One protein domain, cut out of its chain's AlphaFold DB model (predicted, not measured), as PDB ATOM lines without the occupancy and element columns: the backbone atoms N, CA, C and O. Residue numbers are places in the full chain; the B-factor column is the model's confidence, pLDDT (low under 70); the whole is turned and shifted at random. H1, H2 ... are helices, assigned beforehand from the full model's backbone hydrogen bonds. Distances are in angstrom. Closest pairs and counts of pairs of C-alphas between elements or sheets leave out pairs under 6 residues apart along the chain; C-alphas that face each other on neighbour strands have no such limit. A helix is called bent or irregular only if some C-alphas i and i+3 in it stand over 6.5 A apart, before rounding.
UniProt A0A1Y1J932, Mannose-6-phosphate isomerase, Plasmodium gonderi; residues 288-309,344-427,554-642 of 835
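AT A GLANCE: This is residues 288 to 309, 344 to 427 and 554 to 642 of the 835 residues of the protein "Mannose-6-phosphate isomerase" of Plasmodium gonderi (UniProt A0A1Y1J932). The model is a flat slab of helices packed mostly crosswise, with H1 in its middle crossing the long H4 at nearly a right angle. H9, H10 and H11 follow one another along the rim, H5 packs on H4, and the H12 and H13 hairpin packs through H13 on H4 and H11. Residues 605 to 610 stick out. The printed part has 195 residues with thirteen named helices, H1 to H13 in order, and no named strand: all helix. It is compact, with a radius of gyration of the C-alphas of 17.9 A, and spans 50 by 47 by 24 A.

HOW THE PARTS SIT: H1, residues 288 to 297, and H2, residues 299 to 305, touch only at the corner, the closest C-alphas being Ile 295 and His 302, 5.0 A. The hub, H4, residues 355 to 379, touches five helices; with residues 362 to 370 alone it touches H1, about perpendicular at 76 degrees, closest C-alphas Phe 293 and Ala 366, 4.1 A. H3, residues 344 to 351, forms a helical hairpin with H4, closest C-alphas Leu 349 and His 357, 5.7 A. H5, residues 387 to 401, touches H4 at a steep tilt of 54 degrees, closest C-alphas Ile 373 and Ile 391, 5.9 A. H6, residues 405 to 412, only just touches H4, with 3 pairs of C-alphas within 8 A. H7, residues 415 to 419, is irregular, C-alphas 415 and 418 being 7.7 A apart, and is close but not clearly touching H4. H8, residues 424 to 427, is close but not clearly touching H5. H9, residues 554 to 577, only just touches H1 and H3, with 3 pairs of C-alphas within 8 A each. H10, residues 580 to 592, touches H2 at a shallow tilt of 15 degrees, closest C-alphas Glu 300 and Cys 586, 5.7 A. H11, residues 595 to 605, touches H10 only at the corner. H13, residues 624 to 642, touches H4, closest C-alphas Ser 374 and Glu 628, 6.3 A, and H11, closest Tyr 600 and Asn 637, 6.3 A. H12, residues 611 to 619, forms a helical hairpin with H13, a shallow tilt of 9 degrees. Every O i to N i+4 pair is within hydrogen-bond range in the helices except H7, 0 of 1 with 1 of 2 O i to N i+3 pairs, and H8, too short for one.

IN THESE COORDINATES: H1 begins at C-alpha 288 (37.656, -39.170, -40.103), and H13, 27.2 A long, ends at C-alpha 642 (46.906, -40.901, -23.859). H4 is 36.7 A and H9 33.7 A long.

THE WHOLE: Residues 310 to 343 and 428 to 553 are not printed; the C-alphas across these cuts are 28.5 A and 17.2 A apart. No link printed whole is long. Mean pLDDT of the printed part is 80.5, with 51 residues under 70, among them 344 to 355.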
ATOM      1  N   ILE A 288      38.967 -39.621 -40.586       93.44
ATOM      2  CA  ILE A 288      37.656 -39.170 -40.103       93.44
ATOM      3  C   ILE A 288      36.800 -40.336 -39.599       93.44
ATOM      4  O   ILE A 288      36.105 -40.189 -38.601       93.44
ATOM      5  N   PHE A 289      36.923 -41.512 -40.221       94.75
ATOM      6  CA  PHE A 289      36.213 -42.730 -39.832       94.75
ATOM      7  C   PHE A 289      36.543 -43.131 -38.383       94.75
ATOM      8  O   PHE A 289      35.642 -43.440 -37.604       94.75
ATOM      9  N   LYS A 290      37.819 -43.037 -37.986       96.38
ATOM     10  CA  LYS A 290      38.287 -43.276 -36.613       96.38
ATOM     11  C   LYS A 290      37.777 -42.232 -35.623       96.38
ATOM     12  O   LYS A 290      37.356 -42.603 -34.530       96.38
ATOM     13  N   ILE A 291      37.775 -40.947 -35.991       97.31
ATOM     14  CA  ILE A 291      37.215 -39.883 -35.136       97.31
ATOM     15  C   ILE A 291      35.715 -40.121 -34.931       97.31
ATOM     16  O   ILE A 291      35.240 -40.124 -33.798       97.31
ATOM     17  N   SER A 292      34.978 -40.407 -36.004       96.44
ATOM     18  CA  SER A 292      33.557 -40.750 -35.952       96.44
ATOM     19  C   SER A 292      33.292 -41.992 -35.100       96.44
ATOM     20  O   SER A 292      32.410 -41.971 -34.246       96.44
ATOM     21  N   PHE A 293      34.103 -43.044 -35.245       97.25
ATOM     22  CA  PHE A 293      34.053 -44.231 -34.391       97.25
ATOM     23  C   PHE A 293      34.251 -43.896 -32.906       97.25
ATOM     24  O   PHE A 293      33.506 -44.421 -32.077       97.25
ATOM     25  N   LEU A 294      35.200 -43.015 -32.560       97.31
ATOM     26  CA  LEU A 294      35.429 -42.566 -31.180       97.31
ATOM     27  C   LEU A 294      34.250 -41.746 -30.641       97.31
ATOM     28  O   LEU A 294      33.821 -42.003 -29.517       97.31
ATOM     29  N   ILE A 295      33.691 -40.829 -31.438       96.75
ATOM     30  CA  ILE A 295      32.493 -40.050 -31.076       96.75
ATOM     31  C   ILE A 295      31.324 -40.996 -30.773       96.75
ATOM     32  O   ILE A 295      30.734 -40.901 -29.702       96.75
ATOM     33  N   MET A 296      31.044 -41.972 -31.644       95.06
ATOM     34  CA  MET A 296      29.960 -42.943 -31.427       95.06
ATOM     35  C   MET A 296      30.233 -43.934 -30.277       95.06
ATOM     36  O   MET A 296      29.291 -44.500 -29.725       95.06
ATOM     37  N   ASN A 297      31.496 -44.166 -29.890       95.00
ATOM     38  CA  ASN A 297      31.855 -45.127 -28.836       95.00
ATOM     39  C   ASN A 297      32.092 -44.531 -27.445       95.00
ATOM     40  O   ASN A 297      32.142 -45.303 -26.477       95.00
ATOM     41  N   VAL A 298      32.247 -43.214 -27.318       96.25
ATOM     42  CA  VAL A 298      32.432 -42.512 -26.041       96.25
ATOM     43  C   VAL A 298      31.269 -41.540 -25.877       96.25
ATOM     44  O   VAL A 298      31.223 -40.504 -26.534       96.25
ATOM     45  N   LYS A 299      30.307 -41.887 -25.011       95.12
ATOM     46  CA  LYS A 299      29.016 -41.188 -24.899       95.12
ATOM     47  C   LYS A 299      29.175 -39.683 -24.670       95.12
ATOM     48  O   LYS A 299      28.442 -38.888 -25.238       95.12
ATOM     49  N   GLU A 300      30.159 -39.287 -23.878       96.44
ATOM     50  CA  GLU A 300      30.434 -37.893 -23.538       96.44
ATOM     51  C   GLU A 300      30.970 -37.090 -24.738       96.44
ATOM     52  O   GLU A 300      30.790 -35.874 -24.781       96.44
ATOM     53  N   LEU A 301      31.584 -37.753 -25.730       96.19
ATOM     54  CA  LEU A 301      31.953 -37.147 -27.014       96.19
ATOM     55  C   LEU A 301      30.752 -37.063 -27.959       96.19
ATOM     56  O   LEU A 301      30.601 -36.042 -28.621       96.19
ATOM     57  N   HIS A 302      29.886 -38.083 -28.004       94.56
ATOM     58  CA  HIS A 302      28.598 -38.020 -28.717       94.56
ATOM     59  C   HIS A 302      27.756 -36.841 -28.210       94.56
ATOM     60  O   HIS A 302      27.435 -35.932 -28.976       94.56
ATOM     61  N   ASP A 303      27.518 -36.789 -26.896       92.75
ATOM     62  CA  ASP A 303      26.771 -35.720 -26.231       92.75
ATOM     63  C   ASP A 303      27.409 -34.329 -26.470       92.75
ATOM     64  O   ASP A 303      26.683 -33.346 -26.581       92.75
ATOM     65  N   PHE A 304      28.743 -34.213 -26.586       93.25
ATOM     66  CA  PHE A 304      29.417 -32.933 -26.866       93.25
ATOM     67  C   PHE A 304      29.412 -32.522 -28.350       93.25
ATOM     68  O   PHE A 304      29.231 -31.339 -28.660       93.25
ATOM     69  N   PHE A 305      29.658 -33.454 -29.276       91.19
ATOM     70  CA  PHE A 305      29.798 -33.145 -30.703       91.19
ATOM     71  C   PHE A 305      28.465 -33.111 -31.449       91.19
ATOM     72  O   PHE A 305      28.357 -32.337 -32.394       91.19
ATOM     73  N   LEU A 306      27.463 -33.889 -31.033       87.56
ATOM     74  CA  LEU A 306      26.197 -34.029 -31.763       87.56
ATOM     75  C   LEU A 306      25.021 -33.346 -31.061       87.56
ATOM     76  O   LEU A 306      24.251 -32.649 -31.720       87.56
ATOM     77  N   ARG A 307      24.910 -33.440 -29.730       80.69
ATOM     78  CA  ARG A 307      23.799 -32.812 -28.993       80.69
ATOM     79  C   ARG A 307      24.084 -31.348 -28.655       80.69
ATOM     80  O   ARG A 307      25.191 -30.978 -28.269       80.69
ATOM     81  N   THR A 308      23.080 -30.491 -28.820       56.53
ATOM     82  CA  THR A 308      23.166 -29.041 -28.548       56.53
ATOM     83  C   THR A 308      22.569 -28.630 -27.202       56.53
ATOM     84  O   THR A 308      22.836 -27.529 -26.721       56.53
ATOM     85  N   ASP A 309      21.823 -29.528 -26.563       51.72
ATOM     86  CA  ASP A 309      20.936 -29.243 -25.423       51.72
ATOM     87  C   ASP A 309      21.694 -29.046 -24.097       51.72
ATOM     88  O   ASP A 309      21.113 -28.775 -23.051       51.72
ATOM     89  N   PHE A 344      27.143 -37.756 -52.356       64.56
ATOM     90  CA  PHE A 344      26.811 -36.341 -52.442       64.56
ATOM     91  C   PHE A 344      25.599 -35.998 -51.583       64.56
ATOM     92  O   PHE A 344      25.609 -34.937 -50.972       64.56
ATOM     93  N   HIS A 345      24.673 -36.932 -51.363       66.62
ATOM     94  CA  HIS A 345      23.670 -36.819 -50.311       66.62
ATOM     95  C   HIS A 345      24.322 -36.602 -48.938       66.62
ATOM     96  O   HIS A 345      23.935 -35.671 -48.247       66.62
ATOM     97  N   LEU A 346      25.375 -37.346 -48.568       64.56
ATOM     98  CA  LEU A 346      26.112 -37.119 -47.307       64.56
ATOM     99  C   LEU A 346      26.739 -35.712 -47.202       64.56
ATOM    100  O   LEU A 346      26.834 -35.152 -46.108       64.56
ATOM    101  N   PHE A 347      27.166 -35.131 -48.326       67.56
ATOM    102  CA  PHE A 347      27.702 -33.767 -48.391       67.56
ATOM    103  C   PHE A 347      26.598 -32.705 -48.316       67.56
ATOM    104  O   PHE A 347      26.736 -31.732 -47.576       67.56
ATOM    105  N   ASP A 348      25.494 -32.912 -49.028       66.12
ATOM    106  CA  ASP A 348      24.341 -32.015 -49.043       66.12
ATOM    107  C   ASP A 348      23.645 -32.019 -47.665       66.12
ATOM    108  O   ASP A 348      23.344 -30.955 -47.127       66.12
ATOM    109  N   LEU A 349      23.502 -33.194 -47.032       64.69
ATOM    110  CA  LEU A 349      23.042 -33.381 -45.647       64.69
ATOM    111  C   LEU A 349      23.863 -32.542 -44.659       64.69
ATOM    112  O   LEU A 349      23.288 -31.823 -43.840       64.69
ATOM    113  N   PHE A 350      25.195 -32.571 -44.771       62.75
ATOM    114  CA  PHE A 350      26.086 -31.759 -43.937       62.75
ATOM    115  C   PHE A 350      25.875 -30.244 -44.134       62.75
ATOM    116  O   PHE A 350      26.015 -29.481 -43.179       62.75
ATOM    117  N   GLN A 351      25.505 -29.792 -45.338       62.66
ATOM    118  CA  GLN A 351      25.213 -28.375 -45.606       62.66
ATOM    119  C   GLN A 351      23.856 -27.896 -45.065       62.66
ATOM    120  O   GLN A 351      23.629 -26.693 -45.004       62.66
ATOM    121  N   THR A 352      22.953 -28.790 -44.640       59.66
ATOM    122  CA  THR A 352      21.612 -28.397 -44.149       59.66
ATOM    123  C   THR A 352      21.586 -27.748 -42.757       59.66
ATOM    124  O   THR A 352      20.512 -27.369 -42.293       59.66
ATOM    125  N   GLU A 353      22.726 -27.688 -42.059       59.44
ATOM    126  CA  GLU A 353      22.884 -27.243 -40.660       59.44
ATOM    127  C   GLU A 353      22.053 -28.006 -39.597       59.44
ATOM    128  O   GLU A 353      22.120 -27.685 -38.409       59.44
ATOM    129  N   LYS A 354      21.310 -29.062 -39.964       67.88
ATOM    130  CA  LYS A 354      20.520 -29.863 -39.012       67.88
ATOM    131  C   LYS A 354      21.376 -30.893 -38.268       67.88
ATOM    132  O   LYS A 354      22.020 -31.736 -38.888       67.88
ATOM    133  N   ASN A 355      21.291 -30.904 -36.935       67.38
ATOM    134  CA  ASN A 355      22.038 -31.840 -36.081       67.38
ATOM    135  C   ASN A 355      21.767 -33.324 -36.405       67.38
ATOM    136  O   ASN A 355      22.706 -34.115 -36.429       67.38
ATOM    137  N   GLU A 356      20.511 -33.693 -36.682       72.31
ATOM    138  CA  GLU A 356      20.086 -35.073 -36.985       72.31
ATOM    139  C   GLU A 356      20.873 -35.676 -38.158       72.31
ATOM    140  O   GLU A 356      21.403 -36.783 -38.067       72.31
ATOM    141  N   HIS A 357      21.035 -34.899 -39.231       77.62
ATOM    142  CA  HIS A 357      21.772 -35.302 -40.426       77.62
ATOM    143  C   HIS A 357      23.291 -35.384 -40.185       77.62
ATOM    144  O   HIS A 357      23.976 -36.190 -40.814       77.62
ATOM    145  N   VAL A 358      23.837 -34.614 -39.233       80.25
ATOM    146  CA  VAL A 358      25.245 -34.744 -38.808       80.25
ATOM    147  C   VAL A 358      25.453 -35.984 -37.923       80.25
ATOM    148  O   VAL A 358      26.504 -36.622 -38.003       80.25
ATOM    149  N   GLU A 359      24.461 -36.384 -37.120       84.69
ATOM    150  CA  GLU A 359      24.503 -37.642 -36.359       84.69
ATOM    151  C   GLU A 359      24.428 -38.868 -37.284       84.69
ATOM    152  O   GLU A 359      25.260 -39.770 -37.170       84.69
ATOM    153  N   GLU A 360      23.508 -38.873 -38.250       82.19
ATOM    154  CA  GLU A 360      23.402 -39.887 -39.312       82.19
ATOM    155  C   GLU A 360      24.716 -40.044 -40.100       82.19
ATOM    156  O   GLU A 360      25.211 -41.157 -40.321       82.19
ATOM    157  N   LEU A 361      25.347 -38.919 -40.439       83.94
ATOM    158  CA  LEU A 361      26.645 -38.871 -41.101       83.94
ATOM    159  C   LEU A 361      27.773 -39.471 -40.248       83.94
ATOM    160  O   LEU A 361      28.520 -40.332 -40.720       83.94
ATOM    161  N   ILE A 362      27.912 -39.048 -38.986       88.25
ATOM    162  CA  ILE A 362      28.962 -39.555 -38.088       88.25
ATOM    163  C   ILE A 362      28.749 -41.044 -37.773       88.25
ATOM    164  O   ILE A 362      29.721 -41.802 -37.760       88.25
ATOM    165  N   LYS A 363      27.503 -41.500 -37.618       87.81
ATOM    166  CA  LYS A 363      27.149 -42.924 -37.504       87.81
ATOM    167  C   LYS A 363      27.616 -43.720 -38.731       87.81
ATOM    168  O   LYS A 363      28.273 -44.748 -38.577       87.81
ATOM    169  N   THR A 364      27.369 -43.209 -39.937       84.94
ATOM    170  CA  THR A 364      27.795 -43.838 -41.202       84.94
ATOM    171  C   THR A 364      29.324 -43.933 -41.309       84.94
ATOM    172  O   THR A 364      29.872 -45.001 -41.591       84.94
ATOM    173  N   LEU A 365      30.044 -42.850 -40.996       89.06
ATOM    174  CA  LEU A 365      31.514 -42.828 -40.986       89.06
ATOM    175  C   LEU A 365      32.115 -43.771 -39.922       89.06
ATOM    176  O   LEU A 365      33.155 -44.387 -40.164       89.06
ATOM    177  N   ALA A 366      31.454 -43.939 -38.773       91.94
ATOM    178  CA  ALA A 366      31.844 -44.910 -37.751       91.94
ATOM    179  C   ALA A 366      31.664 -46.366 -38.225       91.94
ATOM    180  O   ALA A 366      32.541 -47.199 -37.988       91.94
ATOM    181  N   HIS A 367      30.566 -46.674 -38.928       88.00
ATOM    182  CA  HIS A 367      30.327 -48.003 -39.510       88.00
ATOM    183  C   HIS A 367      31.390 -48.367 -40.562       88.00
ATOM    184  O   HIS A 367      31.868 -49.505 -40.581       88.00
ATOM    185  N   ILE A 368      31.835 -47.398 -41.375       88.25
ATOM    186  CA  ILE A 368      32.951 -47.585 -42.319       88.25
ATOM    187  C   ILE A 368      34.236 -47.998 -41.581       88.25
ATOM    188  O   ILE A 368      34.921 -48.920 -42.027       88.25
ATOM    189  N   TYR A 369      34.555 -47.393 -40.428       92.69
ATOM    190  CA  TYR A 369      35.740 -47.786 -39.651       92.69
ATOM    191  C   TYR A 369      35.640 -49.217 -39.110       92.69
ATOM    192  O   TYR A 369      36.597 -49.981 -39.235       92.69
ATOM    193  N   ILE A 370      34.477 -49.608 -38.573       90.31
ATOM    194  CA  ILE A 370      34.232 -50.974 -38.080       90.31
ATOM    195  C   ILE A 370      34.450 -51.989 -39.208       90.31
ATOM    196  O   ILE A 370      35.209 -52.940 -39.034       90.31
ATOM    197  N   TYR A 371      33.910 -51.736 -40.403       88.12
ATOM    198  CA  TYR A 371      34.148 -52.595 -41.565       88.12
ATOM    199  C   TYR A 371      35.635 -52.730 -41.937       88.12
ATOM    200  O   TYR A 371      36.098 -53.820 -42.284       88.12
ATOM    201  N   ILE A 372      36.412 -51.644 -41.850       89.25
ATOM    202  CA  ILE A 372      37.859 -51.672 -42.117       89.25
ATOM    203  C   ILE A 372      38.592 -52.520 -41.065       89.25
ATOM    204  O   ILE A 372      39.521 -53.252 -41.427       89.25
ATOM    205  N   ILE A 373      38.155 -52.500 -39.797       88.81
ATOM    206  CA  ILE A 373      38.631 -53.417 -38.747       88.81
ATOM    207  C   ILE A 373      38.318 -54.868 -39.149       88.81
ATOM    208  O   ILE A 373      39.247 -55.674 -39.274       88.81
ATOM    209  N   SER A 374      37.052 -55.189 -39.450       85.69
ATOM    210  CA  SER A 374      36.613 -56.527 -39.881       85.69
ATOM    211  C   SER A 374      37.418 -57.050 -41.073       85.69
ATOM    212  O   SER A 374      37.919 -58.175 -41.054       85.69
ATOM    213  N   TYR A 375      37.574 -56.238 -42.122       84.75
ATOM    214  CA  TYR A 375      38.287 -56.603 -43.347       84.75
ATOM    215  C   TYR A 375      39.787 -56.824 -43.106       84.75
ATOM    216  O   TYR A 375      40.358 -57.810 -43.583       84.75
ATOM    217  N   SER A 376      40.427 -55.940 -42.334       84.44
ATOM    218  CA  SER A 376      41.854 -56.047 -42.003       84.44
ATOM    219  C   SER A 376      42.145 -57.313 -41.195       84.44
ATOM    220  O   SER A 376      43.113 -58.020 -41.483       84.44
ATOM    221  N   LEU A 377      41.266 -57.656 -40.246       81.38
ATOM    222  CA  LEU A 377      41.332 -58.903 -39.482       81.38
ATOM    223  C   LEU A 377      41.084 -60.136 -40.367       81.38
ATOM    224  O   LEU A 377      41.878 -61.076 -40.319       81.38
ATOM    225  N   LYS A 378      40.057 -60.119 -41.233       78.69
ATOM    226  CA  LYS A 378      39.741 -61.207 -42.189       78.69
ATOM    227  C   LYS A 378      40.911 -61.526 -43.144       78.69
ATOM    228  O   LYS A 378      41.039 -62.670 -43.574       78.69
ATOM    229  N   ARG A 379      41.783 -60.557 -43.471       75.44
ATOM    230  CA  ARG A 379      42.998 -60.761 -44.301       75.44
ATOM    231  C   ARG A 379      44.302 -61.015 -43.526       75.44
ATOM    232  O   ARG A 379      45.311 -61.354 -44.149       75.44
ATOM    233  N   GLY A 380      44.322 -60.852 -42.203       66.88
ATOM    234  CA  GLY A 380      45.540 -60.875 -41.385       66.88
ATOM    235  C   GLY A 380      46.131 -62.271 -41.145       66.88
ATOM    236  O   GLY A 380      45.881 -62.890 -40.111       66.88
ATOM    237  N   ASN A 381      46.985 -62.762 -42.049       53.31
ATOM    238  CA  ASN A 381      47.658 -64.061 -41.896       53.31
ATOM    239  C   ASN A 381      48.769 -64.064 -40.812       53.31
ATOM    240  O   ASN A 381      49.956 -64.011 -41.118       53.31
ATOM    241  N   ARG A 382      48.345 -64.263 -39.553       53.41
ATOM    242  CA  ARG A 382      49.112 -64.637 -38.336       53.41
ATOM    243  C   ARG A 382      50.041 -63.594 -37.671       53.41
ATOM    244  O   ARG A 382      51.096 -63.239 -38.173       53.41
ATOM    245  N   GLN A 383      49.713 -63.321 -36.403       49.75
ATOM    246  CA  GLN A 383      50.590 -63.155 -35.220       49.75
ATOM    247  C   GLN A 383      51.705 -62.087 -35.147       49.75
ATOM    248  O   GLN A 383      52.086 -61.776 -34.022       49.75
ATOM    249  N   THR A 384      52.228 -61.507 -36.231       51.16
ATOM    250  CA  THR A 384      53.348 -60.529 -36.149       51.16
ATOM    251  C   THR A 384      53.143 -59.275 -37.000       51.16
ATOM    252  O   THR A 384      54.100 -58.734 -37.553       51.16
ATOM    253  N   TYR A 385      51.897 -58.823 -37.152       60.59
ATOM    254  CA  TYR A 385      51.548 -57.666 -37.977       60.59
ATOM    255  C   TYR A 385      50.928 -56.564 -37.115       60.59
ATOM    256  O   TYR A 385      50.064 -56.846 -36.284       60.59
ATOM    257  N   ASP A 386      51.354 -55.315 -37.315       73.12
ATOM    258  CA  ASP A 386      50.709 -54.148 -36.709       73.12
ATOM    259  C   ASP A 386      49.406 -53.855 -37.461       73.12
ATOM    260  O   ASP A 386      49.352 -53.069 -38.408       73.12
ATOM    261  N   VAL A 387      48.350 -54.557 -37.057       76.00
ATOM    262  CA  VAL A 387      47.034 -54.448 -37.687       76.00
ATOM    263  C   VAL A 387      46.411 -53.066 -37.448       76.00
ATOM    264  O   VAL A 387      45.617 -52.636 -38.274       76.00
ATOM    265  N   ILE A 388      46.791 -52.329 -36.396       82.75
ATOM    266  CA  ILE A 388      46.261 -50.977 -36.149       82.75
ATOM    267  C   ILE A 388      46.804 -50.002 -37.189       82.75
ATOM    268  O   ILE A 388      46.015 -49.324 -37.848       82.75
ATOM    269  N   SER A 389      48.118 -50.018 -37.436       83.62
ATOM    270  CA  SER A 389      48.699 -49.276 -38.561       83.62
ATOM    271  C   SER A 389      48.072 -49.683 -39.898       83.62
ATOM    272  O   SER A 389      47.984 -48.861 -40.800       83.62
ATOM    273  N   VAL A 390      47.613 -50.925 -40.063       84.75
ATOM    274  CA  VAL A 390      46.990 -51.410 -41.313       84.75
ATOM    275  C   VAL A 390      45.541 -50.947 -41.457       84.75
ATOM    276  O   VAL A 390      45.158 -50.522 -42.545       84.75
ATOM    277  N   ILE A 391      44.761 -50.971 -40.375       89.62
ATOM    278  CA  ILE A 391      43.409 -50.402 -40.299       89.62
ATOM    279  C   ILE A 391      43.467 -48.910 -40.635       89.62
ATOM    280  O   ILE A 391      42.740 -48.447 -41.513       89.62
ATOM    281  N   ASP A 392      44.383 -48.174 -40.004       88.81
ATOM    282  CA  ASP A 392      44.544 -46.741 -40.244       88.81
ATOM    283  C   ASP A 392      45.095 -46.445 -41.648       88.81
ATOM    284  O   ASP A 392      44.594 -45.532 -42.298       88.81
ATOM    285  N   ASN A 393      46.019 -47.255 -42.188       87.19
ATOM    286  CA  ASN A 393      46.452 -47.140 -43.589       87.19
ATOM    287  C   ASN A 393      45.302 -47.395 -44.580       87.19
ATOM    288  O   ASN A 393      45.188 -46.667 -45.566       87.19
ATOM    289  N   TYR A 394      44.438 -48.393 -44.351       88.88
ATOM    290  CA  TYR A 394      43.265 -48.625 -45.203       88.88
ATOM    291  C   TYR A 394      42.270 -47.463 -45.107       88.88
ATOM    292  O   TYR A 394      41.785 -47.001 -46.139       88.88
ATOM    293  N   ALA A 395      42.010 -46.957 -43.901       91.06
ATOM    294  CA  ALA A 395      41.129 -45.818 -43.668       91.06
ATOM    295  C   ALA A 395      41.665 -44.522 -44.304       91.06
ATOM    296  O   ALA A 395      40.914 -43.813 -44.976       91.06
ATOM    297  N   GLU A 396      42.967 -44.245 -44.193       88.19
ATOM    298  CA  GLU A 396      43.621 -43.150 -44.915       88.19
ATOM    299  C   GLU A 396      43.567 -43.343 -46.433       88.19
ATOM    300  O   GLU A 396      43.280 -42.388 -47.151       88.19
ATOM    301  N   CYS A 397      43.797 -44.557 -46.946       84.62
ATOM    302  CA  CYS A 397      43.696 -44.824 -48.382       84.62
ATOM    303  C   CYS A 397      42.276 -44.621 -48.913       84.62
ATOM    304  O   CYS A 397      42.115 -44.109 -50.020       84.62
ATOM    305  N   ILE A 398      41.252 -44.974 -48.133       85.06
ATOM    306  CA  ILE A 398      39.857 -44.697 -48.481       85.06
ATOM    307  C   ILE A 398      39.613 -43.184 -48.495       85.06
ATOM    308  O   ILE A 398      39.172 -42.656 -49.511       85.06
ATOM    309  N   GLN A 399      39.989 -42.468 -47.432       86.19
ATOM    310  CA  GLN A 399      39.783 -41.019 -47.321       86.19
ATOM    311  C   GLN A 399      40.540 -40.206 -48.393       86.19
ATOM    312  O   GLN A 399      40.062 -39.159 -48.824       86.19
ATOM    313  N   LYS A 400      41.735 -40.658 -48.808       78.81
ATOM    314  CA  LYS A 400      42.629 -39.931 -49.732       78.81
ATOM    315  C   LYS A 400      42.520 -40.355 -51.196       78.81
ATOM    316  O   LYS A 400      42.847 -39.541 -52.059       78.81
ATOM    317  N   TYR A 401      42.140 -41.603 -51.482       71.81
ATOM    318  CA  TYR A 401      42.242 -42.183 -52.829       71.81
ATOM    319  C   TYR A 401      41.001 -42.950 -53.309       71.81
ATOM    320  O   TYR A 401      40.931 -43.230 -54.502       71.81
ATOM    321  N   VAL A 402      40.028 -43.293 -52.454       72.56
ATOM    322  CA  VAL A 402      38.784 -43.947 -52.904       72.56
ATOM    323  C   VAL A 402      37.709 -42.891 -53.127       72.56
ATOM    324  O   VAL A 402      37.102 -42.376 -52.194       72.56
ATOM    325  N   PHE A 403      37.478 -42.592 -54.402       72.06
ATOM    326  CA  PHE A 403      36.500 -41.605 -54.869       72.06
ATOM    327  C   PHE A 403      35.317 -42.251 -55.602       72.06
ATOM    328  O   PHE A 403      34.622 -41.593 -56.372       72.06
ATOM    329  N   ASP A 404      35.149 -43.560 -55.418       69.00
ATOM    330  CA  ASP A 404      34.140 -44.354 -56.101       69.00
ATOM    331  C   ASP A 404      32.779 -44.206 -55.410       69.00
ATOM    332  O   ASP A 404      32.638 -44.429 -54.210       69.00
ATOM    333  N   GLU A 405      31.770 -43.817 -56.180       65.62
ATOM    334  CA  GLU A 405      30.415 -43.569 -55.688       65.62
ATOM    335  C   GLU A 405      29.717 -44.869 -55.259       65.62
ATOM    336  O   GLU A 405      29.056 -44.903 -54.220       65.62
ATOM    337  N   SER A 406      29.941 -45.970 -55.988       64.81
ATOM    338  CA  SER A 406      29.324 -47.272 -55.702       64.81
ATOM    339  C   SER A 406      29.820 -47.883 -54.389       64.81
ATOM    340  O   SER A 406      29.057 -48.553 -53.695       64.81
ATOM    341  N   PHE A 407      31.063 -47.579 -53.994       73.00
ATOM    342  CA  PHE A 407      31.590 -47.898 -52.666       73.00
ATOM    343  C   PHE A 407      30.736 -47.258 -51.562       73.00
ATOM    344  O   PHE A 407      30.268 -47.967 -50.674       73.00
ATOM    345  N   PHE A 408      30.470 -45.950 -51.635       69.62
ATOM    346  CA  PHE A 408      29.694 -45.235 -50.612       69.62
ATOM    347  C   PHE A 408      28.190 -45.529 -50.665       69.62
ATOM    348  O   PHE A 408      27.586 -45.708 -49.609       69.62
ATOM    349  N   VAL A 409      27.599 -45.676 -51.856       64.75
ATOM    350  CA  VAL A 409      26.219 -46.180 -52.021       64.75
ATOM    351  C   VAL A 409      26.071 -47.559 -51.367       64.75
ATOM    352  O   VAL A 409      25.068 -47.820 -50.703       64.75
ATOM    353  N   GLY A 410      27.100 -48.408 -51.483       64.12
ATOM    354  CA  GLY A 410      27.187 -49.697 -50.798       64.12
ATOM    355  C   GLY A 410      27.088 -49.585 -49.274       64.12
ATOM    356  O   GLY A 410      26.337 -50.346 -48.676       64.12
ATOM    357  N   PHE A 411      27.776 -48.627 -48.642       67.38
ATOM    358  CA  PHE A 411      27.646 -48.394 -47.194       67.38
ATOM    359  C   PHE A 411      26.306 -47.766 -46.797       67.38
ATOM    360  O   PHE A 411      25.785 -48.093 -45.735       67.38
ATOM    361  N   TYR A 412      25.765 -46.852 -47.609       60.28
ATOM    362  CA  TYR A 412      24.595 -46.059 -47.226       60.28
ATOM    363  C   TYR A 412      23.275 -46.840 -47.314       60.28
ATOM    364  O   TYR A 412      22.401 -46.665 -46.473       60.28
ATOM    365  N   LYS A 413      23.126 -47.721 -48.314       56.50
ATOM    366  CA  LYS A 413      21.854 -48.417 -48.611       56.50
ATOM    367  C   LYS A 413      21.792 -49.882 -48.156       56.50
ATOM    368  O   LYS A 413      20.851 -50.581 -48.523       56.50
ATOM    369  N   ASN A 414      22.777 -50.385 -47.409       63.09
ATOM    370  CA  ASN A 414      22.850 -51.808 -47.061       63.09
ATOM    371  C   ASN A 414      23.252 -52.054 -45.600       63.09
ATOM    372  O   ASN A 414      24.430 -52.048 -45.249       63.09
ATOM    373  N   GLU A 415      22.275 -52.394 -44.760       59.12
ATOM    374  CA  GLU A 415      22.514 -52.789 -43.364       59.12
ATOM    375  C   GLU A 415      23.389 -54.055 -43.245       59.12
ATOM    376  O   GLU A 415      24.168 -54.189 -42.304       59.12
ATOM    377  N   ASN A 416      23.347 -54.940 -44.249       61.53
ATOM    378  CA  ASN A 416      24.144 -56.172 -44.323       61.53
ATOM    379  C   ASN A 416      25.512 -55.959 -45.009       61.53
ATOM    380  O   ASN A 416      26.117 -56.899 -45.529       61.53
ATOM    381  N   PHE A 417      26.021 -54.722 -45.075       63.84
ATOM    382  CA  PHE A 417      27.299 -54.434 -45.738       63.84
ATOM    383  C   PHE A 417      28.495 -55.119 -45.055       63.84
ATOM    384  O   PHE A 417      29.442 -55.522 -45.730       63.84
ATOM    385  N   LEU A 418      28.446 -55.331 -43.736       61.75
ATOM    386  CA  LEU A 418      29.522 -55.993 -42.979       61.75
ATOM    387  C   LEU A 418      29.781 -57.453 -43.424       61.75
ATOM    388  O   LEU A 418      30.901 -57.967 -43.279       61.75
ATOM    389  N   ASP A 419      28.777 -58.087 -44.038       63.72
ATOM    390  CA  ASP A 419      28.856 -59.428 -44.626       63.72
ATOM    391  C   ASP A 419      29.386 -59.428 -46.072       63.72
ATOM    392  O   ASP A 419      29.815 -60.470 -46.583       63.72
ATOM    393  N   GLN A 420      29.430 -58.271 -46.745       64.38
ATOM    394  CA  GLN A 420      29.943 -58.161 -48.108       64.38
ATOM    395  C   GLN A 420      31.478 -58.209 -48.145       64.38
ATOM    396  O   GLN A 420      32.187 -57.344 -47.627       64.38
ATOM    397  N   ASN A 421      32.019 -59.213 -48.838       62.50
ATOM    398  CA  ASN A 421      33.461 -59.402 -49.025       62.50
ATOM    399  C   ASN A 421      34.028 -58.531 -50.169       62.50
ATOM    400  O   ASN A 421      34.649 -59.039 -51.105       62.50
ATOM    401  N   LEU A 422      33.820 -57.212 -50.102       70.69
ATOM    402  CA  LEU A 422      34.428 -56.258 -51.032       70.69
ATOM    403  C   LEU A 422      35.951 -56.205 -50.838       70.69
ATOM    404  O   LEU A 422      36.474 -56.158 -49.728       70.69
ATOM    405  N   ASN A 423      36.693 -56.215 -51.944       74.69
ATOM    406  CA  ASN A 423      38.154 -56.238 -51.921       74.69
ATOM    407  C   ASN A 423      38.717 -54.809 -52.000       74.69
ATOM    408  O   ASN A 423      39.112 -54.355 -53.077       74.69
ATOM    409  N   LEU A 424      38.785 -54.124 -50.848       77.25
ATOM    410  CA  LEU A 424      39.339 -52.764 -50.705       77.25
ATOM    411  C   LEU A 424      40.690 -52.617 -51.418       77.25
ATOM    412  O   LEU A 424      40.949 -51.603 -52.057       77.25
ATOM    413  N   GLY A 425      41.547 -53.641 -51.338       76.88
ATOM    414  CA  GLY A 425      42.875 -53.621 -51.951       76.88
ATOM    415  C   GLY A 425      42.836 -53.500 -53.477       76.88
ATOM    416  O   GLY A 425      43.667 -52.799 -54.050       76.88
ATOM    417  N   ASN A 426      41.853 -54.123 -54.136       78.94
ATOM    418  CA  ASN A 426      41.651 -53.960 -55.578       78.94
ATOM    419  C   ASN A 426      41.039 -52.592 -55.912       78.94
ATOM    420  O   ASN A 426      41.439 -51.996 -56.908       78.94
ATOM    421  N   LEU A 427      40.112 -52.087 -55.092       78.12
ATOM    422  CA  LEU A 427      39.461 -50.791 -55.314       78.12
ATOM    423  C   LEU A 427      40.451 -49.623 -55.181       78.12
ATOM    424  O   LEU A 427      40.590 -48.825 -56.105       78.12
ATOM    425  N   LEU A 554      36.973 -35.798 -61.904       58.69
ATOM    426  CA  LEU A 554      37.699 -34.725 -61.216       58.69
ATOM    427  C   LEU A 554      36.772 -33.832 -60.373       58.69
ATOM    428  O   LEU A 554      37.155 -33.455 -59.263       58.69
ATOM    429  N   MET A 555      35.551 -33.537 -60.831       64.12
ATOM    430  CA  MET A 555      34.567 -32.800 -60.021       64.12
ATOM    431  C   MET A 555      34.112 -33.608 -58.797       64.12
ATOM    432  O   MET A 555      34.152 -33.089 -57.679       64.12
ATOM    433  N   ASN A 556      33.787 -34.891 -58.972       68.56
ATOM    434  CA  ASN A 556      33.418 -35.786 -57.867       68.56
ATOM    435  C   ASN A 556      34.553 -35.892 -56.831       68.56
ATOM    436  O   ASN A 556      34.318 -35.766 -55.627       68.56
ATOM    437  N   ARG A 557      35.809 -35.998 -57.289       68.25
ATOM    438  CA  ARG A 557      37.015 -35.952 -56.439       68.25
ATOM    439  C   ARG A 557      37.127 -34.658 -55.631       68.25
ATOM    440  O   ARG A 557      37.395 -34.719 -54.431       68.25
ATOM    441  N   LYS A 558      36.895 -33.494 -56.249       75.19
ATOM    442  CA  LYS A 558      36.915 -32.193 -55.555       75.19
ATOM    443  C   LYS A 558      35.809 -32.083 -54.497       75.19
ATOM    444  O   LYS A 558      36.108 -31.655 -53.383       75.19
ATOM    445  N   ARG A 559      34.584 -32.549 -54.783       76.19
ATOM    446  CA  ARG A 559      33.481 -32.612 -53.795       76.19
ATOM    447  C   ARG A 559      33.837 -33.494 -52.590       76.19
ATOM    448  O   ARG A 559      33.660 -33.060 -51.458       76.19
ATOM    449  N   ILE A 560      34.416 -34.679 -52.807       75.50
ATOM    450  CA  ILE A 560      34.814 -35.595 -51.716       75.50
ATOM    451  C   ILE A 560      35.953 -35.010 -50.860       75.50
ATOM    452  O   ILE A 560      35.906 -35.096 -49.632       75.50
ATOM    453  N   LYS A 561      36.952 -34.347 -51.467       78.94
ATOM    454  CA  LYS A 561      37.981 -33.605 -50.707       78.94
ATOM    455  C   LYS A 561      37.352 -32.503 -49.842       78.94
ATOM    456  O   LYS A 561      37.675 -32.404 -48.659       78.94
ATOM    457  N   ALA A 562      36.443 -31.708 -50.414       82.19
ATOM    458  CA  ALA A 562      35.753 -30.627 -49.710       82.19
ATOM    459  C   ALA A 562      34.867 -31.143 -48.561       82.19
ATOM    460  O   ALA A 562      34.870 -30.549 -47.487       82.19
ATOM    461  N   PHE A 563      34.182 -32.275 -48.744       83.31
ATOM    462  CA  PHE A 563      33.415 -32.949 -47.694       83.31
ATOM    463  C   PHE A 563      34.271 -33.261 -46.455       83.31
ATOM    464  O   PHE A 563      33.931 -32.848 -45.345       83.31
ATOM    465  N   TYR A 564      35.420 -33.924 -46.628       86.38
ATOM    466  CA  TYR A 564      36.306 -34.221 -45.497       86.38
ATOM    467  C   TYR A 564      36.913 -32.950 -44.886       86.38
ATOM    468  O   TYR A 564      36.996 -32.838 -43.664       86.38
ATOM    469  N   GLU A 565      37.277 -31.959 -45.707       87.81
ATOM    470  CA  GLU A 565      37.735 -30.649 -45.226       87.81
ATOM    471  C   GLU A 565      36.672 -29.967 -44.343       87.81
ATOM    472  O   GLU A 565      36.995 -29.400 -43.299       87.81
ATOM    473  N   HIS A 566      35.397 -30.057 -44.729       87.25
ATOM    474  CA  HIS A 566      34.256 -29.509 -43.996       87.25
ATOM    475  C   HIS A 566      34.001 -30.256 -42.679       87.25
ATOM    476  O   HIS A 566      33.811 -29.607 -41.648       87.25
ATOM    477  N   MET A 567      34.111 -31.586 -42.665       89.62
ATOM    478  CA  MET A 567      34.065 -32.384 -41.431       89.62
ATOM    479  C   MET A 567      35.161 -31.976 -40.433       89.62
ATOM    480  O   MET A 567      34.873 -31.742 -39.256       89.62
ATOM    481  N   PHE A 568      36.410 -31.822 -40.889       93.62
ATOM    482  CA  PHE A 568      37.501 -31.367 -40.020       93.62
ATOM    483  C   PHE A 568      37.310 -29.918 -39.549       93.62
ATOM    484  O   PHE A 568      37.597 -29.625 -38.385       93.62
ATOM    485  N   LYS A 569      36.773 -29.020 -40.393       92.31
ATOM    486  CA  LYS A 569      36.355 -27.673 -39.963       92.31
ATOM    487  C   LYS A 569      35.326 -27.764 -38.839       92.31
ATOM    488  O   LYS A 569      35.581 -27.217 -37.775       92.31
ATOM    489  N   TYR A 570      34.224 -28.494 -39.006       91.00
ATOM    490  CA  TYR A 570      33.177 -28.621 -37.981       91.00
ATOM    491  C   TYR A 570      33.718 -29.110 -36.634       91.00
ATOM    492  O   TYR A 570      33.481 -28.469 -35.610       91.00
ATOM    493  N   ILE A 571      34.512 -30.185 -36.628       93.56
ATOM    494  CA  ILE A 571      35.114 -30.744 -35.407       93.56
ATOM    495  C   ILE A 571      35.992 -29.702 -34.695       93.56
ATOM    496  O   ILE A 571      35.914 -29.547 -33.472       93.56
ATOM    497  N   ILE A 572      36.799 -28.948 -35.447       95.75
ATOM    498  CA  ILE A 572      37.706 -27.932 -34.897       95.75
ATOM    499  C   ILE A 572      36.969 -26.654 -34.485       95.75
ATOM    500  O   ILE A 572      37.303 -26.092 -33.449       95.75
ATOM    501  N   TYR A 573      35.931 -26.225 -35.206       93.06
ATOM    502  CA  TYR A 573      35.074 -25.104 -34.808       93.06
ATOM    503  C   TYR A 573      34.292 -25.443 -33.529       93.06
ATOM    504  O   TYR A 573      34.345 -24.666 -32.578       93.06
ATOM    505  N   ARG A 574      33.650 -26.622 -33.445       91.31
ATOM    506  CA  ARG A 574      32.982 -27.114 -32.220       91.31
ATOM    507  C   ARG A 574      33.956 -27.158 -31.041       91.31
ATOM    508  O   ARG A 574      33.628 -26.664 -29.968       91.31
ATOM    509  N   THR A 575      35.165 -27.679 -31.257       94.62
ATOM    510  CA  THR A 575      36.233 -27.736 -30.243       94.62
ATOM    511  C   THR A 575      36.685 -26.347 -29.791       94.62
ATOM    512  O   THR A 575      36.701 -26.050 -28.600       94.62
ATOM    513  N   MET A 576      37.062 -25.478 -30.729       94.62
ATOM    514  CA  MET A 576      37.744 -24.219 -30.421       94.62
ATOM    515  C   MET A 576      36.788 -23.097 -30.019       94.62
ATOM    516  O   MET A 576      37.184 -22.232 -29.240       94.62
ATOM    517  N   LEU A 577      35.541 -23.087 -30.494       92.69
ATOM    518  CA  LEU A 577      34.550 -22.076 -30.112       92.69
ATOM    519  C   LEU A 577      33.802 -22.429 -28.818       92.69
ATOM    520  O   LEU A 577      33.280 -21.522 -28.177       92.69
ATOM    521  N   ALA A 578      33.815 -23.693 -28.377       91.81
ATOM    522  CA  ALA A 578      33.251 -24.082 -27.086       91.81
ATOM    523  C   ALA A 578      33.921 -23.361 -25.900       91.81
ATOM    524  O   ALA A 578      35.124 -23.068 -25.892       91.81
ATOM    525  N   GLU A 579      33.131 -23.101 -24.863       92.44
ATOM    526  CA  GLU A 579      33.622 -22.604 -23.580       92.44
ATOM    527  C   GLU A 579      34.484 -23.668 -22.890       92.44
ATOM    528  O   GLU A 579      34.189 -24.865 -22.945       92.44
ATOM    529  N   ASN A 580      35.556 -23.239 -22.211       91.44
ATOM    530  CA  ASN A 580      36.484 -24.178 -21.572       91.44
ATOM    531  C   ASN A 580      35.787 -25.029 -20.498       91.44
ATOM    532  O   ASN A 580      36.135 -26.191 -20.331       91.44
ATOM    533  N   GLU A 581      34.775 -24.491 -19.814       93.94
ATOM    534  CA  GLU A 581      34.001 -25.227 -18.808       93.94
ATOM    535  C   GLU A 581      33.185 -26.378 -19.416       93.94
ATOM    536  O   GLU A 581      33.140 -27.461 -18.838       93.94
ATOM    537  N   VAL A 582      32.619 -26.199 -20.617       94.12
ATOM    538  CA  VAL A 582      31.890 -27.259 -21.339       94.12
ATOM    539  C   VAL A 582      32.845 -28.377 -21.770       94.12
ATOM    540  O   VAL A 582      32.549 -29.555 -21.565       94.12
ATOM    541  N   LEU A 583      34.023 -28.017 -22.294       94.94
ATOM    542  CA  LEU A 583      35.074 -28.980 -22.644       94.94
ATOM    543  C   LEU A 583      35.579 -29.737 -21.408       94.94
ATOM    544  O   LEU A 583      35.663 -30.962 -21.420       94.94
ATOM    545  N   VAL A 584      35.879 -29.027 -20.317       95.56
ATOM    546  CA  VAL A 584      36.342 -29.628 -19.058       95.56
ATOM    547  C   VAL A 584      35.267 -30.524 -18.445       95.56
ATOM    548  O   VAL A 584      35.605 -31.607 -17.982       95.56
ATOM    549  N   LYS A 585      33.984 -30.149 -18.504       96.06
ATOM    550  CA  LYS A 585      32.863 -31.006 -18.086       96.06
ATOM    551  C   LYS A 585      32.805 -32.298 -18.907       96.06
ATOM    552  O   LYS A 585      32.734 -33.366 -18.312       96.06
ATOM    553  N   CYS A 586      32.891 -32.217 -20.238       96.38
ATOM    554  CA  CYS A 586      32.941 -33.392 -21.119       96.38
ATOM    555  C   CYS A 586      34.106 -34.328 -20.742       96.38
ATOM    556  O   CYS A 586      33.891 -35.508 -20.476       96.38
ATOM    557  N   MET A 587      35.326 -33.794 -20.625       97.00
ATOM    558  CA  MET A 587      36.512 -34.580 -20.255       97.00
ATOM    559  C   MET A 587      36.395 -35.190 -18.847       97.00
ATOM    560  O   MET A 587      36.669 -36.372 -18.657       97.00
ATOM    561  N   ASN A 588      35.947 -34.420 -17.856       95.62
ATOM    562  CA  ASN A 588      35.821 -34.898 -16.478       95.62
ATOM    563  C   ASN A 588      34.681 -35.926 -16.328       95.62
ATOM    564  O   ASN A 588      34.760 -36.809 -15.472       95.62
ATOM    565  N   ASP A 589      33.650 -35.869 -17.174       96.56
ATOM    566  CA  ASP A 589      32.612 -36.898 -17.251       96.56
ATOM    567  C   ASP A 589      33.153 -38.200 -17.881       96.56
ATOM    568  O   ASP A 589      32.823 -39.280 -17.389       96.56
ATOM    569  N   ILE A 590      34.078 -38.137 -18.852       96.44
ATOM    570  CA  ILE A 590      34.824 -39.334 -19.306       96.44
ATOM    571  C   ILE A 590      35.625 -39.932 -18.139       96.44
ATOM    572  O   ILE A 590      35.577 -41.140 -17.918       96.44
ATOM    573  N   GLU A 591      36.322 -39.107 -17.355       94.00
ATOM    574  CA  GLU A 591      37.147 -39.588 -16.234       94.00
ATOM    575  C   GLU A 591      36.324 -40.204 -15.089       94.00
ATOM    576  O   GLU A 591      36.752 -41.182 -14.472       94.00
ATOM    577  N   THR A 592      35.148 -39.642 -14.789       94.31
ATOM    578  CA  THR A 592      34.387 -39.964 -13.564       94.31
ATOM    579  C   THR A 592      33.096 -40.751 -13.790       94.31
ATOM    580  O   THR A 592      32.630 -41.426 -12.866       94.31
ATOM    581  N   LYS A 593      32.510 -40.718 -14.993       95.69
ATOM    582  CA  LYS A 593      31.213 -41.350 -15.307       95.69
ATOM    583  C   LYS A 593      31.334 -42.487 -16.316       95.69
ATOM    584  O   LYS A 593      30.691 -43.511 -16.093       95.69
ATOM    585  N   ASN A 594      32.176 -42.371 -17.342       96.50
ATOM    586  CA  ASN A 594      32.264 -43.367 -18.414       96.50
ATOM    587  C   ASN A 594      32.705 -44.763 -17.914       96.50
ATOM    588  O   ASN A 594      33.815 -44.957 -17.414       96.50
ATOM    589  N   GLU A 595      31.848 -45.773 -18.093       95.25
ATOM    590  CA  GLU A 595      32.122 -47.141 -17.625       95.25
ATOM    591  C   GLU A 595      33.215 -47.871 -18.426       95.25
ATOM    592  O   GLU A 595      33.910 -48.717 -17.861       95.25
ATOM    593  N   LYS A 596      33.452 -47.520 -19.703       92.69
ATOM    594  CA  LYS A 596      34.602 -48.056 -20.460       92.69
ATOM    595  C   LYS A 596      35.917 -47.538 -19.863       92.69
ATOM    596  O   LYS A 596      36.826 -48.333 -19.646       92.69
ATOM    597  N   TYR A 597      35.997 -46.247 -19.525       94.56
ATOM    598  CA  TYR A 597      37.178 -45.641 -18.891       94.56
ATOM    599  C   TYR A 597      37.441 -46.215 -17.491       94.56
ATOM    600  O   TYR A 597      38.552 -46.662 -17.194       94.56
ATOM    601  N   LYS A 598      36.400 -46.312 -16.650       93.25
ATOM    602  CA  LYS A 598      36.474 -46.961 -15.326       93.25
ATOM    603  C   LYS A 598      36.933 -48.416 -15.409       93.25
ATOM    604  O   LYS A 598      37.675 -48.869 -14.536       93.25
ATOM    605  N   LYS A 599      36.482 -49.165 -16.423       91.44
ATOM    606  CA  LYS A 599      36.930 -50.542 -16.657       91.44
ATOM    607  C   LYS A 599      38.399 -50.577 -17.077       91.44
ATOM    608  O   LYS A 599      39.170 -51.296 -16.451       91.44
ATOM    609  N   TYR A 600      38.790 -49.768 -18.062       90.06
ATOM    610  CA  TYR A 600      40.179 -49.653 -18.514       90.06
ATOM    611  C   TYR A 600      41.145 -49.373 -17.352       90.06
ATOM    612  O   TYR A 600      42.167 -50.043 -17.253       90.06
ATOM    613  N   MET A 601      40.796 -48.472 -16.425       90.19
ATOM    614  CA  MET A 601      41.626 -48.205 -15.241       90.19
ATOM    615  C   MET A 601      41.780 -49.420 -14.321       90.19
ATOM    616  O   MET A 601      42.898 -49.765 -13.948       90.19
ATOM    617  N   LYS A 602      40.683 -50.125 -14.011       86.50
ATOM    618  CA  LYS A 602      40.727 -51.358 -13.202       86.50
ATOM    619  C   LYS A 602      41.583 -52.443 -13.861       86.50
ATOM    620  O   LYS A 602      42.370 -53.091 -13.180       86.50
ATOM    621  N   ASP A 603      41.439 -52.626 -15.172       81.56
ATOM    622  CA  ASP A 603      42.198 -53.623 -15.932       81.56
ATOM    623  C   ASP A 603      43.697 -53.243 -16.012       81.56
ATOM    624  O   ASP A 603      44.561 -54.115 -15.916       81.56
ATOM    625  N   LYS A 604      44.011 -51.942 -16.117       76.62
ATOM    626  CA  LYS A 604      45.376 -51.388 -16.159       76.62
ATOM    627  C   LYS A 604      46.132 -51.564 -14.843       76.62
ATOM    628  O   LYS A 604      47.262 -52.050 -14.853       76.62
ATOM    629  N   ASP A 605      45.513 -51.208 -13.719       71.94
ATOM    630  CA  ASP A 605      46.133 -51.331 -12.392       71.94
ATOM    631  C   ASP A 605      46.367 -52.804 -11.991       71.94
ATOM    632  O   ASP A 605      47.240 -53.102 -11.176       71.94
ATOM    633  N   MET A 606      45.627 -53.737 -12.603       61.41
ATOM    634  CA  MET A 606      45.716 -55.181 -12.359       61.41
ATOM    635  C   MET A 606      46.703 -55.931 -13.276       61.41
ATOM    636  O   MET A 606      46.923 -57.125 -13.061       61.41
ATOM    637  N   GLY A 607      47.298 -55.295 -14.296       56.28
ATOM    638  CA  GLY A 607      48.073 -56.015 -15.315       56.28
ATOM    639  C   GLY A 607      49.185 -55.214 -15.993       56.28
ATOM    640  O   GLY A 607      48.949 -54.494 -16.957       56.28
ATOM    641  N   SER A 608      50.438 -55.449 -15.590       50.31
ATOM    642  CA  SER A 608      51.636 -54.814 -16.168       50.31
ATOM    643  C   SER A 608      52.081 -55.411 -17.521       50.31
ATOM    644  O   SER A 608      53.264 -55.708 -17.702       50.31
ATOM    645  N   LYS A 609      51.149 -55.631 -18.456       55.09
ATOM    646  CA  LYS A 609      51.458 -56.033 -19.841       55.09
ATOM    647  C   LYS A 609      51.706 -54.815 -20.723       55.09
ATOM    648  O   LYS A 609      51.096 -53.766 -20.528       55.09
ATOM    649  N   ASN A 610      52.559 -54.967 -21.729       62.44
ATOM    650  CA  ASN A 610      52.690 -53.975 -22.792       62.44
ATOM    651  C   ASN A 610      51.416 -53.968 -23.664       62.44
ATOM    652  O   ASN A 610      50.785 -55.003 -23.890       62.44
ATOM    653  N   ILE A 611      51.064 -52.798 -24.197       63.97
ATOM    654  CA  ILE A 611      49.957 -52.585 -25.140       63.97
ATOM    655  C   ILE A 611      50.089 -53.543 -26.342       63.97
ATOM    656  O   ILE A 611      49.121 -54.187 -26.743       63.97
ATOM    657  N   GLU A 612      51.308 -53.731 -26.854       63.50
ATOM    658  CA  GLU A 612      51.596 -54.665 -27.953       63.50
ATOM    659  C   GLU A 612      51.324 -56.136 -27.571       63.50
ATOM    660  O   GLU A 612      50.777 -56.893 -28.372       63.50
ATOM    661  N   GLU A 613      51.639 -56.550 -26.336       68.31
ATOM    662  CA  GLU A 613      51.387 -57.915 -25.844       68.31
ATOM    663  C   GLU A 613      49.891 -58.199 -25.696       68.31
ATOM    664  O   GLU A 613      49.433 -59.293 -26.034       68.31
ATOM    665  N   LEU A 614      49.125 -57.212 -25.219       69.12
ATOM    666  CA  LEU A 614      47.671 -57.303 -25.111       69.12
ATOM    667  C   LEU A 614      47.035 -57.510 -26.494       69.12
ATOM    668  O   LEU A 614      46.175 -58.379 -26.645       69.12
ATOM    669  N   TYR A 615      47.496 -56.778 -27.513       71.19
ATOM    670  CA  TYR A 615      47.013 -56.953 -28.883       71.19
ATOM    671  C   TYR A 615      47.443 -58.293 -29.499       71.19
ATOM    672  O   TYR A 615      46.635 -58.993 -30.112       71.19
ATOM    673  N   ILE A 616      48.684 -58.723 -29.261       71.75
ATOM    674  CA  ILE A 616      49.171 -60.049 -29.663       71.75
ATOM    675  C   ILE A 616      48.330 -61.173 -29.023       71.75
ATOM    676  O   ILE A 616      48.037 -62.168 -29.689       71.75
ATOM    677  N   ASP A 617      47.898 -61.030 -27.768       73.12
ATOM    678  CA  ASP A 617      47.006 -61.990 -27.103       73.12
ATOM    679  C   ASP A 617      45.568 -61.965 -27.647       73.12
ATOM    680  O   ASP A 617      44.921 -63.015 -27.698       73.12
ATOM    681  N   ILE A 618      45.080 -60.819 -28.133       73.94
ATOM    682  CA  ILE A 618      43.830 -60.728 -28.905       73.94
ATOM    683  C   ILE A 618      43.976 -61.501 -30.228       73.94
ATOM    684  O   ILE A 618      43.176 -62.396 -30.506       73.94
ATOM    685  N   CYS A 619      45.050 -61.272 -30.991       69.38
ATOM    686  CA  CYS A 619      45.324 -61.962 -32.259       69.38
ATOM    687  C   CYS A 619      45.620 -63.472 -32.141       69.38
ATOM    688  O   CYS A 619      45.664 -64.164 -33.159       69.38
ATOM    689  N   LYS A 620      45.832 -64.014 -30.932       74.25
ATOM    690  CA  LYS A 620      45.943 -65.469 -30.687       74.25
ATOM    691  C   LYS A 620      44.584 -66.172 -30.569       74.25
ATOM    692  O   LYS A 620      44.542 -67.404 -30.614       74.25
ATOM    693  N   LYS A 621      43.486 -65.431 -30.383       76.12
ATOM    694  CA  LYS A 621      42.126 -65.992 -30.283       76.12
ATOM    695  C   LYS A 621      41.690 -66.571 -31.642       76.12
ATOM    696  O   LYS A 621      42.277 -66.277 -32.677       76.12
ATOM    697  N   LYS A 622      40.663 -67.431 -31.639       72.12
ATOM    698  CA  LYS A 622      40.162 -68.131 -32.848       72.12
ATOM    699  C   LYS A 622      38.758 -67.713 -33.312       72.12
ATOM    700  O   LYS A 622      38.296 -68.219 -34.326       72.12
ATOM    701  N   ASN A 623      38.071 -66.840 -32.574       78.44
ATOM    702  CA  ASN A 623      36.716 -66.383 -32.901       78.44
ATOM    703  C   ASN A 623      36.759 -64.920 -33.365       78.44
ATOM    704  O   ASN A 623      37.018 -64.040 -32.545       78.44
ATOM    705  N   TYR A 624      36.486 -64.675 -34.650       72.81
ATOM    706  CA  TYR A 624      36.553 -63.343 -35.260       72.81
ATOM    707  C   TYR A 624      35.646 -62.309 -34.580       72.81
ATOM    708  O   TYR A 624      36.121 -61.208 -34.327       72.81
ATOM    709  N   MET A 625      34.416 -62.667 -34.186       73.69
ATOM    710  CA  MET A 625      33.498 -61.725 -33.516       73.69
ATOM    711  C   MET A 625      34.077 -61.185 -32.201       73.69
ATOM    712  O   MET A 625      33.920 -60.010 -31.875       73.69
ATOM    713  N   ASN A 626      34.796 -62.033 -31.460       81.50
ATOM    714  CA  ASN A 626      35.462 -61.612 -30.232       81.50
ATOM    715  C   ASN A 626      36.696 -60.754 -30.550       81.50
ATOM    716  O   ASN A 626      36.873 -59.718 -29.925       81.50
ATOM    717  N   ILE A 627      37.510 -61.153 -31.537       81.81
ATOM    718  CA  ILE A 627      38.726 -60.426 -31.951       81.81
ATOM    719  C   ILE A 627      38.390 -59.009 -32.434       81.81
ATOM    720  O   ILE A 627      39.106 -58.069 -32.100       81.81
ATOM    721  N   GLU A 628      37.303 -58.841 -33.184       85.56
ATOM    722  CA  GLU A 628      36.824 -57.539 -33.651       85.56
ATOM    723  C   GLU A 628      36.422 -56.640 -32.475       85.56
ATOM    724  O   GLU A 628      37.005 -55.568 -32.299       85.56
ATOM    725  N   LYS A 629      35.539 -57.124 -31.588       87.56
ATOM    726  CA  LYS A 629      35.111 -56.376 -30.393       87.56
ATOM    727  C   LYS A 629      36.277 -56.070 -29.447       87.56
ATOM    728  O   LYS A 629      36.335 -54.998 -28.849       87.56
ATOM    729  N   ASP A 630      37.219 -57.000 -29.303       86.50
ATOM    730  CA  ASP A 630      38.461 -56.802 -28.555       86.50
ATOM    731  C   ASP A 630      39.340 -55.711 -29.199       86.50
ATOM    732  O   ASP A 630      39.922 -54.904 -28.477       86.50
ATOM    733  N   THR A 631      39.410 -55.650 -30.533       88.19
ATOM    734  CA  THR A 631      40.176 -54.640 -31.290       88.19
ATOM    735  C   THR A 631      39.543 -53.250 -31.185       88.19
ATOM    736  O   THR A 631      40.252 -52.274 -30.948       88.19
ATOM    737  N   GLU A 632      38.214 -53.144 -31.258       91.19
ATOM    738  CA  GLU A 632      37.489 -51.902 -30.956       91.19
ATOM    739  C   GLU A 632      37.797 -51.390 -29.541       91.19
ATOM    740  O   GLU A 632      38.168 -50.229 -29.351       91.19
ATOM    741  N   ASN A 633      37.672 -52.269 -28.539       89.94
ATOM    742  CA  ASN A 633      37.966 -51.940 -27.144       89.94
ATOM    743  C   ASN A 633      39.436 -51.533 -26.966       89.94
ATOM    744  O   ASN A 633      39.729 -50.603 -26.221       89.94
ATOM    745  N   PHE A 634      40.359 -52.193 -27.667       88.69
ATOM    746  CA  PHE A 634      41.781 -51.868 -27.657       88.69
ATOM    747  C   PHE A 634      42.069 -50.464 -28.213       88.69
ATOM    748  O   PHE A 634      42.823 -49.712 -27.597       88.69
ATOM    749  N   ILE A 635      41.434 -50.078 -29.326       90.94
ATOM    750  CA  ILE A 635      41.566 -48.734 -29.914       90.94
ATOM    751  C   ILE A 635      41.073 -47.667 -28.927       90.94
ATOM    752  O   ILE A 635      41.784 -46.695 -28.673       90.94
ATOM    753  N   VAL A 636      39.905 -47.871 -28.307       93.62
ATOM    754  CA  VAL A 636      39.357 -46.952 -27.289       93.62
ATOM    755  C   VAL A 636      40.269 -46.869 -26.056       93.62
ATOM    756  O   VAL A 636      40.592 -45.772 -25.601       93.62
ATOM    757  N   ASN A 637      40.754 -48.007 -25.551       91.25
ATOM    758  CA  ASN A 637      41.655 -48.069 -24.396       91.25
ATOM    759  C   ASN A 637      43.002 -47.368 -24.653       91.25
ATOM    760  O   ASN A 637      43.541 -46.737 -23.748       91.25
ATOM    761  N   ASN A 638      43.535 -47.432 -25.876       88.44
ATOM    762  CA  ASN A 638      44.759 -46.721 -26.253       88.44
ATOM    763  C   ASN A 638      44.543 -45.192 -26.263       88.44
ATOM    764  O   ASN A 638      45.345 -44.441 -25.719       88.44
ATOM    765  N   ILE A 639      43.405 -44.702 -26.761       93.31
ATOM    766  CA  ILE A 639      43.080 -43.270 -26.646       93.31
ATOM    767  C   ILE A 639      42.902 -42.855 -25.168       93.31
ATOM    768  O   ILE A 639      43.375 -41.792 -24.762       93.31
ATOM    769  N   PHE A 640      42.317 -43.716 -24.328       95.06
ATOM    770  CA  PHE A 640      42.210 -43.490 -22.880       95.06
ATOM    771  C   PHE A 640      43.562 -43.506 -22.132       95.06
ATOM    772  O   PHE A 640      43.715 -42.766 -21.156       95.06
ATOM    773  N   GLU A 641      44.559 -44.265 -22.603       90.94
ATOM    774  CA  GLU A 641      45.958 -44.215 -22.136       90.94
ATOM    775  C   GLU A 641      46.542 -42.809 -22.321       90.94
ATOM    776  O   GLU A 641      47.059 -42.214 -21.371       90.94
ATOM    777  N   ILE A 642      46.421 -42.250 -23.530       92.06
ATOM    778  CA  ILE A 642      46.906 -40.901 -23.859       92.06
ATOM    779  C   ILE A 642      46.154 -39.861 -23.025       92.06
ATOM    780  O   ILE A 642      46.780 -39.005 -22.400       92.06
TER     781      ILE A 642